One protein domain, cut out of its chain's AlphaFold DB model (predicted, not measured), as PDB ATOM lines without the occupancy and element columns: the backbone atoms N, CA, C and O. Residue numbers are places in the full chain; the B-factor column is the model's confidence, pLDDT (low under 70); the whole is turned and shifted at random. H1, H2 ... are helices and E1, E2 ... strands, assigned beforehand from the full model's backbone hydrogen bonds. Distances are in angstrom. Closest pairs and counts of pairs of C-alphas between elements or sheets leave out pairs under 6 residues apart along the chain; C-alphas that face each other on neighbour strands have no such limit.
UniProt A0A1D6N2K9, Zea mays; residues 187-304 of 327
ATOM      1  N   ALA A 187     -50.624  28.325  38.343       68.94
ATOM      2  CA  ALA A 187     -50.351  29.564  37.579       68.94
ATOM      3  C   ALA A 187     -48.923  29.976  37.678       68.94
ATOM      4  O   ALA A 187     -48.458  30.541  36.713       68.94
ATOM      5  N   VAL A 188     -48.223  29.777  38.797       76.62
ATOM      6  CA  VAL A 188     -46.806  30.144  38.777       76.62
ATOM      7  C   VAL A 188     -46.114  29.231  37.769       76.62
ATOM      8  O   VAL A 188     -45.441  29.725  36.871       76.62
ATOM      9  N   ALA A 189     -46.379  27.920  37.809       77.75
ATOM     10  CA  ALA A 189     -45.852  26.994  36.812       77.75
ATOM     11  C   ALA A 189     -46.295  27.340  35.373       77.75
ATOM     12  O   ALA A 189     -45.475  27.454  34.472       77.75
ATOM     13  N   GLN A 190     -47.579  27.588  35.159       78.06
ATOM     14  CA  GLN A 190     -48.231  27.857  33.884       78.06
ATOM     15  C   GLN A 190     -47.859  29.232  33.331       78.06
ATOM     16  O   GLN A 190     -47.680  29.351  32.128       78.06
ATOM     17  N   ALA A 191     -47.656  30.244  34.172       80.62
ATOM     18  CA  ALA A 191     -47.113  31.545  33.795       80.62
ATOM     19  C   ALA A 191     -45.654  31.402  33.354       80.62
ATOM     20  O   ALA A 191     -45.283  31.933  32.309       80.62
ATOM     21  N   LYS A 192     -44.836  30.609  34.061       87.19
ATOM     22  CA  LYS A 192     -43.466  30.291  33.617       87.19
ATOM     23  C   LYS A 192     -43.459  29.526  32.287       87.19
ATOM     24  O   LYS A 192     -42.660  29.834  31.399       87.19
ATOM     25  N   LEU A 193     -44.378  28.575  32.094       84.75
ATOM     26  CA  LEU A 193     -44.560  27.869  30.819       84.75
ATOM     27  C   LEU A 193     -45.071  28.801  29.709       84.75
ATOM     28  O   LEU A 193     -44.568  28.743  28.586       84.75
ATOM     29  N   ALA A 194     -45.996  29.710  30.017       83.50
ATOM     30  CA  ALA A 194     -46.479  30.740  29.105       83.50
ATOM     31  C   ALA A 194     -45.348  31.696  28.707       83.50
ATOM     32  O   ALA A 194     -45.210  32.005  27.525       83.50
ATOM     33  N   ASN A 195     -44.470  32.078  29.643       88.75
ATOM     34  CA  ASN A 195     -43.257  32.840  29.350       88.75
ATOM     35  C   ASN A 195     -42.328  32.072  28.405       88.75
ATOM     36  O   ASN A 195     -41.885  32.618  27.397       88.75
ATOM     37  N   ARG A 196     -42.096  30.774  28.634       88.06
ATOM     38  CA  ARG A 196     -41.316  29.948  27.698       88.06
ATOM     39  C   ARG A 196     -41.945  29.911  26.296       88.06
ATOM     40  O   ARG A 196     -41.232  30.048  25.298       88.06
ATOM     41  N   LEU A 197     -43.269  29.755  26.198       85.56
ATOM     42  CA  LEU A 197     -44.004  29.794  24.926       85.56
ATOM     43  C   LEU A 197     -43.898  31.163  24.245       85.56
ATOM     44  O   LEU A 197     -43.682  31.220  23.035       85.56
ATOM     45  N   TYR A 198     -43.990  32.250  25.011       88.69
ATOM     46  CA  TYR A 198     -43.780  33.620  24.554       88.69
ATOM     47  C   TYR A 198     -42.383  33.803  23.949       88.69
ATOM     48  O   TYR A 198     -42.273  34.219  22.793       88.69
ATOM     49  N   GLN A 199     -41.322  33.383  24.648       88.56
ATOM     50  CA  GLN A 199     -39.950  33.451  24.125       88.56
ATOM     51  C   GLN A 199     -39.807  32.664  22.808       88.56
ATOM     52  O   GLN A 199     -39.181  33.128  21.854       88.56
ATOM     53  N   LYS A 200     -40.450  31.493  22.701       88.94
ATOM     54  CA  LYS A 200     -40.463  30.696  21.463       88.94
ATOM     55  C   LYS A 200     -41.278  31.355  20.339       88.94
ATOM     56  O   LYS A 200     -40.911  31.253  19.173       88.94
ATOM     57  N   LYS A 201     -42.389  32.021  20.666       90.00
ATOM     58  CA  LYS A 201     -43.270  32.700  19.701       90.00
ATOM     59  C   LYS A 201     -42.609  33.937  19.092       90.00
ATOM     60  O   LYS A 201     -42.787  34.186  17.900       90.00
ATOM     61  N   PHE A 202     -41.857  34.681  19.901       91.88
ATOM     62  CA  PHE A 202     -41.164  35.915  19.526       91.88
ATOM     63  C   PHE A 202     -39.659  35.694  19.284       91.88
ATOM     64  O   PHE A 202     -38.834  36.543  19.614       91.88
ATOM     65  N   SER A 203     -39.298  34.556  18.685       91.75
ATOM     66  CA  SER A 203     -37.934  34.243  18.242       91.75
ATOM     67  C   SER A 203     -37.912  33.615  16.843       91.75
ATOM     68  O   SER A 203     -38.943  33.234  16.278       91.75
ATOM     69  N   GLY A 204     -36.717  33.546  16.257       94.31
ATOM     70  CA  GLY A 204     -36.465  32.929  14.960       94.31
ATOM     71  C   GLY A 204     -36.847  33.789  13.746       94.31
ATOM     72  O   GLY A 204     -37.394  34.890  13.879       94.31
ATOM     73  N   PRO A 205     -36.614  33.267  12.523       95.94
ATOM     74  CA  PRO A 205     -36.590  34.080  11.304       95.94
ATOM     75  C   PRO A 205     -37.902  34.812  10.998       95.94
ATOM     76  O   PRO A 205     -37.896  35.933  10.489       95.94
ATOM     77  N   ARG A 206     -39.049  34.193  11.319       95.50
ATOM     78  CA  ARG A 206     -40.369  34.809  11.116       95.50
ATOM     79  C   ARG A 206     -40.526  36.066  11.966       95.50
ATOM     80  O   ARG A 206     -40.984  37.084  11.450       95.50
ATOM     81  N   TRP A 207     -40.204  35.981  13.255       95.31
ATOM     82  CA  TRP A 207     -40.319  37.122  14.155       95.31
ATOM     83  C   TRP A 207     -39.306  38.206  13.787       95.31
ATOM     84  O   TRP A 207     -39.684  39.364  13.650       95.31
ATOM     85  N   GLU A 208     -38.053  37.834  13.525       95.69
ATOM     86  CA  GLU A 208     -37.001  38.774  13.123       95.69
ATOM     87  C   GLU A 208     -37.381  39.583  11.872       95.69
ATOM     88  O   GLU A 208     -37.105  40.781  11.794       95.69
ATOM     89  N   ALA A 209     -38.062  38.962  10.902       96.50
ATOM     90  CA  ALA A 209     -38.571  39.655   9.720       96.50
ATOM     91  C   ALA A 209     -39.674  40.683  10.041       96.50
ATOM     92  O   ALA A 209     -39.756  41.714   9.370       96.50
ATOM     93  N   LEU A 210     -40.518  40.421  11.045       96.56
ATOM     94  CA  LEU A 210     -41.541  41.361  11.519       96.56
ATOM     95  C   LEU A 210     -40.917  42.489  12.346       96.56
ATOM     96  O   LEU A 210     -41.236  43.655  12.127       96.56
ATOM     97  N   ALA A 211     -39.983  42.156  13.238       94.88
ATOM     98  CA  ALA A 211     -39.263  43.121  14.062       94.88
ATOM     99  C   ALA A 211     -38.490  44.134  13.197       94.88
ATOM    100  O   ALA A 211     -38.573  45.335  13.432       94.88
ATOM    101  N   LYS A 212     -37.849  43.682  12.106       95.62
ATOM    102  CA  LYS A 212     -37.207  44.564  11.107       95.62
ATOM    103  C   LYS A 212     -38.169  45.556  10.438       95.62
ATOM    104  O   LYS A 212     -37.716  46.551   9.884       95.62
ATOM    105  N   LYS A 213     -39.479  45.291  10.467       96.50
ATOM    106  CA  LYS A 213     -40.536  46.185   9.965       96.50
ATOM    107  C   LYS A 213     -41.178  47.037  11.069       96.50
ATOM    108  O   LYS A 213     -42.179  47.691  10.803       96.50
ATOM    109  N   GLY A 214     -40.631  47.019  12.287       93.81
ATOM    110  CA  GLY A 214     -41.125  47.796  13.425       93.81
ATOM    111  C   GLY A 214     -42.211  47.106  14.254       93.81
ATOM    112  O   GLY A 214     -42.868  47.766  15.054       93.81
ATOM    113  N   ALA A 215     -42.435  45.796  14.083       93.62
ATOM    114  CA  ALA A 215     -43.376  45.075  14.938       93.62
ATOM    115  C   ALA A 215     -42.874  45.024  16.392       93.62
ATOM    116  O   ALA A 215     -41.724  44.661  16.644       93.62
ATOM    117  N   LYS A 216     -43.761  45.329  17.345       90.56
ATOM    118  CA  LYS A 216     -43.504  45.246  18.791       90.56
ATOM    119  C   LYS A 216     -44.032  43.926  19.350       90.56
ATOM    120  O   LYS A 216     -45.019  43.387  18.843       90.56
ATOM    121  N   LYS A 217     -43.350  43.365  20.354       91.06
ATOM    122  CA  LYS A 217     -43.808  42.133  21.012       91.06
ATOM    123  C   LYS A 217     -45.099  42.418  21.780       91.06
ATOM    124  O   LYS A 217     -45.217  43.456  22.426       91.06
ATOM    125  N   GLN A 218     -46.032  41.472  21.759       90.69
ATOM    126  CA  GLN A 218     -47.135  41.465  22.717       90.69
ATOM    127  C   GLN A 218     -46.596  40.910  24.036       90.69
ATOM    128  O   GLN A 218     -46.392  39.703  24.151       90.69
ATOM    129  N   ARG A 219     -46.315  41.798  24.992       93.81
ATOM    130  CA  ARG A 219     -45.781  41.428  26.308       93.81
ATOM    131  C   ARG A 219     -46.788  40.582  27.083       93.81
ATOM    132  O   ARG A 219     -47.999  40.760  26.940       93.81
ATOM    133  N   LEU A 220     -46.275  39.678  27.911       93.81
ATOM    134  CA  LEU A 220     -47.102  38.969  28.882       93.81
ATOM    135  C   LEU A 220     -47.488  39.923  30.008       93.81
ATOM    136  O   LEU A 220     -46.640  40.665  30.501       93.81
ATOM    137  N   LEU A 221     -48.757  39.877  30.403       95.38
ATOM    138  CA  LEU A 221     -49.289  40.622  31.536       95.38
ATOM    139  C   LEU A 221     -49.792  39.629  32.583       95.38
ATOM    140  O   LEU A 221     -50.667  38.810  32.302       95.38
ATOM    141  N   TRP A 222     -49.237  39.712  33.788       95.62
ATOM    142  CA  TRP A 222     -49.679  38.955  34.953       95.62
ATOM    143  C   TRP A 222     -50.805  39.724  35.646       95.62
ATOM    144  O   TRP A 222     -50.573  40.804  36.187       95.62
ATOM    145  N   ALA A 223     -52.022  39.183  35.586       91.12
ATOM    146  CA  ALA A 223     -53.212  39.735  36.233       91.12
ATOM    147  C   ALA A 223     -53.659  38.856  37.406       91.12
ATOM    148  O   ALA A 223     -53.252  37.698  37.515       91.12
ATOM    149  N   SER A 224     -54.518  39.398  38.276       89.25
ATOM    150  CA  SER A 224     -54.994  38.711  39.486       89.25
ATOM    151  C   SER A 224     -53.846  38.275  40.414       89.25
ATOM    152  O   SER A 224     -53.860  37.197  41.007       89.25
ATOM    153  N   THR A 225     -52.833  39.130  40.557       92.19
ATOM    154  CA  THR A 225     -51.602  38.846  41.318       92.19
ATOM    155  C   THR A 225     -51.707  39.188  42.807       92.19
ATOM    156  O   THR A 225     -50.722  39.100  43.534       92.19
ATOM    157  N   GLY A 226     -52.909  39.511  43.294       90.06
ATOM    158  CA  GLY A 226     -53.193  39.601  44.726       90.06
ATOM    159  C   GLY A 226     -53.429  38.220  45.338       90.06
ATOM    160  O   GLY A 226     -54.319  37.485  44.902       90.06
ATOM    161  N   VAL A 227     -52.666  37.882  46.373       88.88
ATOM    162  CA  VAL A 227     -52.740  36.588  47.063       88.88
ATOM    163  C   VAL A 227     -54.073  36.439  47.796       88.88
ATOM    164  O   VAL A 227     -54.500  37.318  48.537       88.88
ATOM    165  N   LYS A 228     -54.768  35.323  47.547       86.12
ATOM    166  CA  LYS A 228     -56.127  35.077  48.073       86.12
ATOM    167  C   LYS A 228     -56.155  34.221  49.337       86.12
ATOM    168  O   LYS A 228     -57.164  34.199  50.031       86.12
ATOM    169  N   ASN A 229     -55.070  33.504  49.619       81.88
ATOM    170  CA  ASN A 229     -54.947  32.648  50.792       81.88
ATOM    171  C   ASN A 229     -53.906  33.252  51.751       81.88
ATOM    172  O   ASN A 229     -52.733  33.301  51.377       81.88
ATOM    173  N   PRO A 230     -54.298  33.668  52.971       85.38
ATOM    174  CA  PRO A 230     -53.404  34.329  53.926       85.38
ATOM    175  C   PRO A 230     -52.286  33.422  54.461       85.38
ATOM    176  O   PRO A 230     -51.385  33.902  55.138       85.38
ATOM    177  N   ALA A 231     -52.328  32.115  54.181       86.12
ATOM    178  CA  ALA A 231     -51.233  31.201  54.501       86.12
ATOM    179  C   ALA A 231     -50.001  31.386  53.596       86.12
ATOM    180  O   ALA A 231     -48.939  30.841  53.898       86.12
ATOM    181  N   TYR A 232     -50.134  32.105  52.479       84.62
ATOM    182  CA  TYR A 232     -49.026  32.417  51.580       84.62
ATOM    183  C   TYR A 232     -48.532  33.851  51.798       84.62
ATOM    184  O   TYR A 232     -49.346  34.705  52.150       84.62
ATOM    185  N   PRO A 233     -47.237  34.136  51.545       92.69
ATOM    186  CA  PRO A 233     -46.743  35.509  51.496       92.69
ATOM    187  C   PRO A 233     -47.593  36.325  50.525       92.69
ATOM    188  O   PRO A 233     -47.856  35.861  49.417       92.69
ATOM    189  N   ASP A 234     -48.019  37.515  50.920       95.12
ATOM    190  CA  ASP A 234     -48.868  38.411  50.128       95.12
ATOM    191  C   ASP A 234     -48.177  38.955  48.862       95.12
ATOM    192  O   ASP A 234     -48.860  39.338  47.909       95.12
ATOM    193  N   THR A 235     -46.844  38.869  48.785       96.25
ATOM    194  CA  THR A 235     -46.026  39.166  47.595       96.25
ATOM    195  C   THR A 235     -45.809  37.975  46.651       96.25
ATOM    196  O   THR A 235     -45.226  38.157  45.578       96.25
ATOM    197  N   LEU A 236     -46.288  36.764  46.989       93.75
ATOM    198  CA  LEU A 236     -45.935  35.497  46.317       93.75
ATOM    199  C   LEU A 236     -45.962  35.574  44.784       93.75
ATOM    200  O   LEU A 236     -45.018  35.135  44.121       93.75
ATOM    201  N   TYR A 237     -47.057  36.075  44.207       93.81
ATOM    202  CA  TYR A 237     -47.222  36.099  42.753       93.81
ATOM    203  C   TYR A 237     -46.330  37.132  42.077       93.81
ATOM    204  O   TYR A 237     -45.869  36.884  40.966       93.81
ATOM    205  N   ILE A 238     -46.075  38.266  42.730       96.56
ATOM    206  CA  ILE A 238     -45.199  39.296  42.178       96.56
ATOM    207  C   ILE A 238     -43.768  38.771  42.208       96.56
ATOM    208  O   ILE A 238     -43.184  38.603  41.143       96.56
ATOM    209  N   ASP A 239     -43.263  38.379  43.381       96.19
ATOM    210  CA  ASP A 239     -41.885  37.901  43.567       96.19
ATOM    211  C   ASP A 239     -41.533  36.727  42.639       96.19
ATOM    212  O   ASP A 239     -40.399  36.608  42.178       96.19
ATOM    213  N   SER A 240     -42.500  35.860  42.323       94.44
ATOM    214  CA  SER A 240     -42.280  34.646  41.522       94.44
ATOM    215  C   SER A 240     -42.316  34.848  40.000       94.44
ATOM    216  O   SER A 240     -41.965  33.917  39.265       94.44
ATOM    217  N   LEU A 241     -42.775  36.009  39.519       95.69
ATOM    218  CA  LEU A 241     -43.075  36.263  38.099       95.69
ATOM    219  C   LEU A 241     -42.296  37.445  37.504       95.69
ATOM    220  O   LEU A 241     -42.638  37.945  36.430       95.69
ATOM    221  N   ILE A 242     -41.220  37.868  38.167       97.88
ATOM    222  CA  ILE A 242     -40.382  38.982  37.724       97.88
ATOM    223  C   ILE A 242     -39.479  38.555  36.568       97.88
ATOM    224  O   ILE A 242     -38.730  37.577  36.666       97.88
ATOM    225  N   GLY A 243     -39.505  39.323  35.478       95.81
ATOM    226  CA  GLY A 243     -38.533  39.202  34.398       95.81
ATOM    227  C   GLY A 243     -38.810  40.094  33.186       95.81
ATOM    228  O   GLY A 243     -39.789  40.846  33.171       95.81
ATOM    229  N   PRO A 244     -37.946  40.006  32.163       95.19
ATOM    230  CA  PRO A 244     -37.895  40.987  31.087       95.19
ATOM    231  C   PRO A 244     -39.080  40.883  30.130       95.19
ATOM    232  O   PRO A 244     -39.584  39.791  29.865       95.19
ATOM    233  N   ASP A 245     -39.456  42.018  29.538       93.44
ATOM    234  CA  ASP A 245     -40.568  42.150  28.590       93.44
ATOM    235  C   ASP A 245     -41.921  41.674  29.170       93.44
ATOM    236  O   ASP A 245     -42.764  41.147  28.437       93.44
ATOM    237  N   THR A 246     -42.139  41.854  30.478       96.56
ATOM    238  CA  THR A 246     -43.401  41.497  31.149       96.56
ATOM    239  C   THR A 246     -44.051  42.702  31.824       96.56
ATOM    240  O   THR A 246     -43.422  43.733  32.057       96.56
ATOM    241  N   VAL A 247     -45.340  42.574  32.111       97.94
ATOM    242  CA  VAL A 247     -46.145  43.527  32.873       97.94
ATOM    243  C   VAL A 247     -46.759  42.776  34.049       97.94
ATOM    244  O   VAL A 247     -47.165  41.626  33.900       97.94
ATOM    245  N   ASN A 248     -46.867  43.410  35.210       98.00
ATOM    246  CA  ASN A 248     -47.688  42.902  36.310       98.00
ATOM    247  C   ASN A 248     -48.669  43.996  36.712       98.00
ATOM    248  O   ASN A 248     -48.230  45.103  37.018       98.00
ATOM    249  N   THR A 249     -49.969  43.699  36.676       96.50
ATOM    250  CA  THR A 249     -50.990  44.619  37.181       96.50
ATOM    251  C   THR A 249     -51.364  44.226  38.603       96.50
ATOM    252  O   THR A 249     -51.785  43.096  38.860       96.50
ATOM    253  N   MET A 250     -51.125  45.143  39.537       96.69
ATOM    254  CA  MET A 250     -51.151  44.872  40.967       96.69
ATOM    255  C   MET A 250     -52.336  45.590  41.616       96.69
ATOM    256  O   MET A 250     -52.423  46.819  41.521       96.69
ATOM    257  N   PRO A 251     -53.234  44.873  42.315       94.50
ATOM    258  CA  PRO A 251     -54.238  45.524  43.142       94.50
ATOM    259  C   PRO A 251     -53.564  46.254  44.306       94.50
ATOM    260  O   PRO A 251     -52.466  45.892  44.728       94.50
ATOM    261  N   ASP A 252     -54.265  47.236  44.866       92.88
ATOM    262  CA  ASP A 252     -53.759  48.147  45.899       92.88
ATOM    263  C   ASP A 252     -52.959  47.472  47.022       92.88
ATOM    264  O   ASP A 252     -51.814  47.834  47.284       92.88
ATOM    265  N   GLN A 253     -53.518  46.423  47.625       93.75
ATOM    266  CA  GLN A 253     -52.861  45.693  48.711       93.75
ATOM    267  C   GLN A 253     -51.562  45.012  48.264       93.75
ATOM    268  O   GLN A 253     -50.578  45.044  48.993       93.75
ATOM    269  N   ALA A 254     -51.541  44.426  47.064       95.44
ATOM    270  CA  ALA A 254     -50.365  43.733  46.544       95.44
ATOM    271  C   ALA A 254     -49.263  44.721  46.137       95.44
ATOM    272  O   ALA A 254     -48.087  44.461  46.380       95.44
ATOM    273  N   LEU A 255     -49.642  45.873  45.567       96.69
ATOM    274  CA  LEU A 255     -48.707  46.950  45.244       96.69
ATOM    275  C   LEU A 255     -48.034  47.480  46.517       96.69
ATOM    276  O   LEU A 255     -46.811  47.584  46.570       96.69
ATOM    277  N   HIS A 256     -48.823  47.775  47.554       95.50
ATOM    278  CA  HIS A 256     -48.304  48.260  48.831       95.50
ATOM    279  C   HIS A 256     -47.428  47.219  49.541       95.50
ATOM    280  O   HIS A 256     -46.339  47.572  49.989       95.50
ATOM    281  N   ALA A 257     -47.846  45.948  49.585       96.62
ATOM    282  CA  ALA A 257     -47.038  44.864  50.151       96.62
ATOM    283  C   ALA A 257     -45.689  44.728  49.430       96.62
ATOM    284  O   ALA A 257     -44.637  44.657  50.063       96.62
ATOM    285  N   PHE A 258     -45.688  44.791  48.094       97.50
ATOM    286  CA  PHE A 258     -44.450  44.716  47.324       97.50
ATOM    287  C   PHE A 258     -43.533  45.934  47.534       97.50
ATOM    288  O   PHE A 258     -42.311  45.786  47.585       97.50
ATOM    289  N   ILE A 259     -44.090  47.144  47.668       96.25
ATOM    290  CA  ILE A 259     -43.302  48.343  48.001       96.25
ATOM    291  C   ILE A 259     -42.650  48.210  49.383       96.25
ATOM    292  O   ILE A 259     -41.507  48.634  49.551       96.25
ATOM    293  N   ASP A 260     -43.368  47.644  50.353       96.69
ATOM    294  CA  ASP A 260     -42.910  47.492  51.735       96.69
ATOM    295  C   ASP A 260     -41.829  46.408  51.881       96.69
ATOM    296  O   ASP A 260     -40.764  46.671  52.444       96.69
ATOM    297  N   HIS A 261     -42.068  45.207  51.346       96.62
ATOM    298  CA  HIS A 261     -41.216  44.039  51.604       96.62
ATOM    299  C   HIS A 261     -41.080  43.056  50.423       96.62
ATOM    300  O   HIS A 261     -40.687  41.904  50.616       96.62
ATOM    301  N   GLY A 262     -41.368  43.491  49.193       96.31
ATOM    302  CA  GLY A 262     -41.161  42.687  47.986       96.31
ATOM    303  C   GLY A 262     -39.687  42.413  47.674       96.31
ATOM    304  O   GLY A 262     -38.793  43.178  48.045       96.31
ATOM    305  N   THR A 263     -39.418  41.330  46.940       97.19
ATOM    306  CA  THR A 263     -38.053  40.952  46.545       97.19
ATOM    307  C   THR A 263     -37.827  41.190  45.056       97.19
ATOM    308  O   THR A 263     -38.349  40.476  44.202       97.19
ATOM    309  N   VAL A 264     -36.976  42.162  44.716       96.94
ATOM    310  CA  VAL A 264     -36.614  42.445  43.318       96.94
ATOM    311  C   VAL A 264     -35.548  41.458  42.833       96.94
ATOM    312  O   VAL A 264     -34.352  41.659  43.029       96.94
ATOM    313  N   SER A 265     -35.981  40.387  42.170       96.25
ATOM    314  CA  SER A 265     -35.092  39.412  41.528       96.25
ATOM    315  C   SER A 265     -35.768  38.767  40.326       96.25
ATOM    316  O   SER A 265     -36.948  38.448  40.389       96.25
ATOM    317  N   ARG A 266     -35.022  38.498  39.248       96.06
ATOM    318  CA  ARG A 266     -35.522  37.731  38.098       96.06
ATOM    319  C   ARG A 266     -35.858  36.302  38.518       96.06
ATOM    320  O   ARG A 266     -34.986  35.561  38.968       96.06
ATOM    321  N   THR A 267     -37.114  35.910  38.343       95.75
ATOM    322  CA  THR A 267     -37.654  34.626  38.820       95.75
ATOM    323  C   THR A 267     -38.528  33.909  37.795       95.75
ATOM    324  O   THR A 267     -38.668  32.683  37.874       95.75
ATOM    325  N   VAL A 268     -39.071  34.621  36.799       93.88
ATOM    326  CA  VAL A 268     -40.009  34.074  35.799       93.88
ATOM    327  C   VAL A 268     -39.409  32.955  34.936       93.88
ATOM    328  O   VAL A 268     -40.123  32.126  34.378       93.88
ATOM    329  N   ASP A 269     -38.091  32.909  34.806       91.44
ATOM    330  CA  ASP A 269     -37.363  31.883  34.061       91.44
ATOM    331  C   ASP A 269     -36.376  31.094  34.929       91.44
ATOM    332  O   ASP A 269     -35.626  30.260  34.420       91.44
ATOM    333  N   ALA A 270     -36.437  31.277  36.248       91.12
ATOM    334  CA  ALA A 270     -35.771  30.409  37.208       91.12
ATOM    335  C   ALA A 270     -36.589  29.124  37.437       91.12
ATOM    336  O   ALA A 270     -37.825  29.152  37.457       91.12
ATOM    337  N   ASN A 271     -35.901  27.998  37.655       88.88
ATOM    338  CA  ASN A 271     -36.485  26.697  38.022       88.88
ATOM    339  C   ASN A 271     -37.623  26.216  37.097       88.88
ATOM    340  O   ASN A 271     -38.587  25.599  37.545       88.88
ATOM    341  N   VAL A 272     -37.545  26.478  35.787       89.81
ATOM    342  CA  VAL A 272     -38.642  26.114  34.866       89.81
ATOM    343  C   VAL A 272     -38.858  24.594  34.785       89.81
ATOM    344  O   VAL A 272     -39.987  24.154  34.610       89.81
ATOM    345  N   SER A 273     -37.815  23.778  34.964       89.88
ATOM    346  CA  SER A 273     -37.957  22.312  35.019       89.88
ATOM    347  C   SER A 273     -38.733  21.827  36.246       89.88
ATOM    348  O   SER A 273     -39.446  20.832  36.170       89.88
ATOM    349  N   GLU A 274     -38.640  22.540  37.369       87.31
ATOM    350  CA  GLU A 274     -39.460  22.260  38.550       87.31
ATOM    351  C   GLU A 274     -40.928  22.616  38.284       87.31
ATOM    352  O   GLU A 274     -41.817  21.827  38.595       87.31
ATOM    353  N   ALA A 275     -41.183  23.752  37.621       87.31
ATOM    354  CA  ALA A 275     -42.525  24.133  37.177       87.31
ATOM    355  C   ALA A 275     -43.156  23.076  36.250       87.31
ATOM    356  O   ALA A 275     -44.328  22.742  36.413       87.31
ATOM    357  N   GLU A 276     -42.382  22.504  35.324       87.12
ATOM    358  CA  GLU A 276     -42.817  21.359  34.507       87.12
ATOM    359  C   GLU A 276     -43.137  20.136  35.370       87.12
ATOM    360  O   GLU A 276     -44.166  19.493  35.175       87.12
ATOM    361  N   GLY A 277     -42.287  19.844  36.359       86.25
ATOM    362  CA  GLY A 277     -42.504  18.759  37.311       86.25
ATOM    363  C   GLY A 277     -43.822  18.895  38.076       86.25
ATOM    364  O   GLY A 277     -44.571  17.925  38.156       86.25
ATOM    365  N   VAL A 278     -44.136  20.094  38.581       87.81
ATOM    366  CA  VAL A 278     -45.414  20.388  39.252       87.81
ATOM    367  C   VAL A 278     -46.585  20.219  38.287       87.81
ATOM    368  O   VAL A 278     -47.556  19.540  38.620       87.81
ATOM    369  N   TYR A 279     -46.480  20.778  37.079       84.31
ATOM    370  CA  TYR A 279     -47.526  20.683  36.061       84.31
ATOM    371  C   TYR A 279     -47.856  19.220  35.723       84.31
ATOM    372  O   TYR A 279     -49.017  18.813  35.780       84.31
ATOM    373  N   SER A 280     -46.834  18.399  35.467       86.50
ATOM    374  CA  SER A 280     -46.996  16.969  35.185       86.50
ATOM    375  C   SER A 280     -47.397  16.143  36.410       86.50
ATOM    376  O   SER A 280     -48.042  15.106  36.265       86.50
ATOM    377  N   ALA A 281     -47.013  16.543  37.624       85.62
ATOM    378  CA  ALA A 281     -47.457  15.868  38.843       85.62
ATOM    379  C   ALA A 281     -48.968  16.031  39.043       85.62
ATOM    380  O   ALA A 281     -49.640  15.062  39.389       85.62
ATOM    381  N   LEU A 282     -49.509  17.217  38.760       88.06
ATOM    382  CA  LEU A 282     -50.945  17.482  38.823       88.06
ATOM    383  C   LEU A 282     -51.718  16.663  37.773       88.06
ATOM    384  O   LEU A 282     -52.730  16.058  38.117       88.06
ATOM    385  N   GLU A 283     -51.192  16.515  36.551       88.75
ATOM    386  CA  GLU A 283     -51.774  15.603  35.542       88.75
ATOM    387  C   GLU A 283     -51.828  14.154  36.044       88.75
ATOM    388  O   GLU A 283     -52.839  13.470  35.897       88.75
ATOM    389  N   LYS A 284     -50.759  13.681  36.701       90.69
ATOM    390  CA  LYS A 284     -50.710  12.327  37.284       90.69
ATOM    391  C   LYS A 284     -51.693  12.129  38.438       90.69
ATOM    392  O   LYS A 284     -52.070  10.992  38.708       90.69
ATOM    393  N   LEU A 285     -52.106  13.205  39.106       92.38
ATOM    394  CA  LEU A 285     -53.164  13.189  40.121       92.38
ATOM    395  C   LEU A 285     -54.575  13.224  39.509       92.38
ATOM    396  O   LEU A 285     -55.554  13.222  40.250       92.38
ATOM    397  N   GLY A 286     -54.687  13.222  38.177       90.56
ATOM    398  CA  GLY A 286     -55.958  13.213  37.455       90.56
ATOM    399  C   GLY A 286     -56.519  14.602  37.156       90.56
ATOM    400  O   GLY A 286     -57.686  14.703  36.790       90.56
ATOM    401  N   ILE A 287     -55.723  15.667  37.308       89.56
ATOM    402  CA  ILE A 287     -56.140  17.019  36.922       89.56
ATOM    403  C   ILE A 287     -56.013  17.163  35.404       89.56
ATOM    404  O   ILE A 287     -54.913  17.103  34.857       89.56
ATOM    405  N   ASP A 288     -57.140  17.387  34.735       87.56
ATOM    406  CA  ASP A 288     -57.185  17.731  33.315       87.56
ATOM    407  C   ASP A 288     -57.083  19.252  33.146       87.56
ATOM    408  O   ASP A 288     -58.000  20.003  33.484       87.56
ATOM    409  N   TRP A 289     -55.959  19.721  32.607       83.75
ATOM    410  CA  TRP A 289     -55.721  21.145  32.381       83.75
ATOM    411  C   TRP A 289     -56.630  21.776  31.329       83.75
ATOM    412  O   TRP A 289     -56.879  22.980  31.396       83.75
ATOM    413  N   GLY A 290     -57.112  20.989  30.367       83.75
ATOM    414  CA  GLY A 290     -58.092  21.445  29.391       83.75
ATOM    415  C   GLY A 290     -59.428  21.743  30.060       83.75
ATOM    416  O   GLY A 290     -60.004  22.805  29.819       83.75
ATOM    417  N   GLU A 291     -59.877  20.854  30.948       85.88
ATOM    418  CA  GLU A 291     -61.127  21.037  31.694       85.88
ATOM    419  C   GLU A 291     -61.016  22.151  32.733       85.88
ATOM    420  O   GLU A 291     -61.865  23.041  32.757       85.88
ATOM    421  N   VAL A 292     -59.939  22.157  33.533       85.50
ATOM    422  CA  VAL A 292     -59.662  23.251  34.478       85.50
ATOM    423  C   VAL A 292     -59.693  24.566  33.732       85.50
ATOM    424  O   VAL A 292     -60.405  25.476  34.137       85.50
ATOM    425  N   GLY A 293     -58.966  24.648  32.615       81.44
ATOM    426  CA  GLY A 293     -58.963  25.830  31.787       81.44
ATOM    427  C   GLY A 293     -60.388  26.256  31.429       81.44
ATOM    428  O   GLY A 293     -60.857  27.306  31.868       81.44
ATOM    429  N   LYS A 294     -61.094  25.421  30.672       78.56
ATOM    430  CA  LYS A 294     -62.448  25.721  30.203       78.56
ATOM    431  C   LYS A 294     -63.381  26.178  31.330       78.56
ATOM    432  O   LYS A 294     -64.107  27.153  31.154       78.56
ATOM    433  N   GLN A 295     -63.343  25.516  32.487       85.25
ATOM    434  CA  GLN A 295     -64.153  25.890  33.645       85.25
ATOM    435  C   GLN A 295     -63.889  27.337  34.081       85.25
ATOM    436  O   GLN A 295     -64.825  28.113  34.244       85.25
ATOM    437  N   LEU A 296     -62.625  27.721  34.230       83.81
ATOM    438  CA  LEU A 296     -62.236  29.034  34.756       83.81
ATOM    439  C   LEU A 296     -62.566  30.179  33.836       83.81
ATOM    440  O   LEU A 296     -62.836  31.290  34.275       83.81
ATOM    441  N   GLU A 297     -62.497  29.921  32.548       79.12
ATOM    442  CA  GLU A 297     -62.872  30.909  31.573       79.12
ATOM    443  C   GLU A 297     -64.387  31.074  31.506       79.12
ATOM    444  O   GLU A 297     -64.860  32.207  31.502       79.12
ATOM    445  N   LEU A 298     -65.154  29.978  31.543       79.31
ATOM    446  CA  LEU A 298     -66.612  30.053  31.643       79.31
ATOM    447  C   LEU A 298     -67.039  30.808  32.908       79.31
ATOM    448  O   LEU A 298     -67.845  31.736  32.829       79.31
ATOM    449  N   GLU A 299     -66.467  30.452  34.060       85.50
ATOM    450  CA  GLU A 299     -66.699  31.138  35.335       85.50
ATOM    451  C   GLU A 299     -66.219  32.594  35.296       85.50
ATOM    452  O   GLU A 299     -66.899  33.482  35.808       85.50
ATOM    453  N   GLY A 300     -65.088  32.866  34.642       80.75
ATOM    454  CA  GLY A 300     -64.543  34.204  34.443       80.75
ATOM    455  C   GLY A 300     -65.501  35.086  33.649       80.75
ATOM    456  O   GLY A 300     -65.944  36.116  34.152       80.75
ATOM    457  N   VAL A 301     -65.898  34.659  32.448       79.56
ATOM    458  CA  VAL A 301     -66.857  35.374  31.591       79.56
ATOM    459  C   VAL A 301     -68.196  35.576  32.302       79.56
ATOM    460  O   VAL A 301     -68.780  36.659  32.219       79.56
ATOM    461  N   ASP A 302     -68.692  34.562  33.013       82.38
ATOM    462  CA  ASP A 302     -69.923  34.666  33.798       82.38
ATOM    463  C   ASP A 302     -69.787  35.680  34.944       82.38
ATOM    464  O   ASP A 302     -70.666  36.526  35.131       82.38
ATOM    465  N   SER A 303     -68.660  35.677  35.661       81.19
ATOM    466  CA  SER A 303     -68.382  36.661  36.710       81.19
ATOM    467  C   SER A 303     -68.329  38.090  36.157       81.19
ATOM    468  O   SER A 303     -68.951  38.979  36.738       81.19
ATOM    469  N   PHE A 304     -67.723  38.306  34.983       79.12
ATOM    470  CA  PHE A 304     -67.710  39.609  34.310       79.12
ATOM    471  C   PHE A 304     -69.114  40.073  33.918       79.12
ATOM    472  O   PHE A 304     -69.471  41.227  34.162       79.12
TER     473      PHE A 304
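What this domain is: This is residues 187 to 304 of the 327 residues of a protein of Zea mays (UniProt A0A1D6N2K9). A loose fold in which H1 and strand E1 run side by side, with E2 beside E1, H2 at one far end and H3 and H4 near the other; H5 packs on the first part of H1, and H6 sticks out free, making a corner with H5. The 118 printed residues, mostly helix, hold six named helices and two named strands in the order H1 H2 E1 H3 E2 H4 H5 H6. The two-stranded sheet, E1 beside E2, is parallel. The whole is only just loose, close to compact, with a radius of gyration of the C-alphas of 16.3 A and spans of 47 by 39 by 33 A.

Where its parts are: H1, residues 187 to 201, begins at C-alpha 187 (-50.351, 29.564, 37.579) and is 19.5 A long. H2 is residues 204 to 211, E1 220 to 222, H3 236 to 239, E2 246 to 250, and H4 252 to 261. H5, residues 272 to 284, is 18.5 A long. H6, residues 289 to 304, is 22.1 A long and ends at C-alpha 304 (-67.710, 39.609, 34.310).

How they stand to each other: H1 touches H5 with residues 188 to 193 alone, at a steep tilt of 61 degrees, opposite ways; their closest C-alphas, of Ala 189 and Ala 275, are 4.4 A apart. The closest C-alphas of H1 and E1, of Asn 195 and Leu 220, are 7.3 A apart. H2 is close to H1 but not clearly touching, the closest C-alphas, of Lys 201 and Trp 207, being 7.7 A apart. E1 and E2 are parallel at 22 degrees, with N 222 and O 247 within hydrogen-bond range at 2.8 A. E1, H3 and E2 form a strand-helix-strand unit, two parallel neighbour strands with a helix between, its crossover right-handed. H3 and H4 are close but not clearly touching, the closest C-alphas, of Ile 238 and Phe 258, being 7.5 A apart. H5 and H6 are close but not clearly touching, about perpendicular at 86 degrees, with the closest C-alphas, of Glu 283 and Trp 289, 7.5 A apart. H1, H2, H4, H5 and H6 have every O i to N i+4 pair within hydrogen-bond range; H3 is too short for one.

The domain as a whole: The farthest C-alphas, of Lys 213 and Ala 231, are 48.2 A apart. The printed part has no cut, and the link E1 to H3 is long. Residues 280 to 286 and 290 to 304 stand free. Of the printed residues of this predicted model, one, residue 187, is under 70 in pLDDT, and the mean pLDDT of the printed part is 90.2.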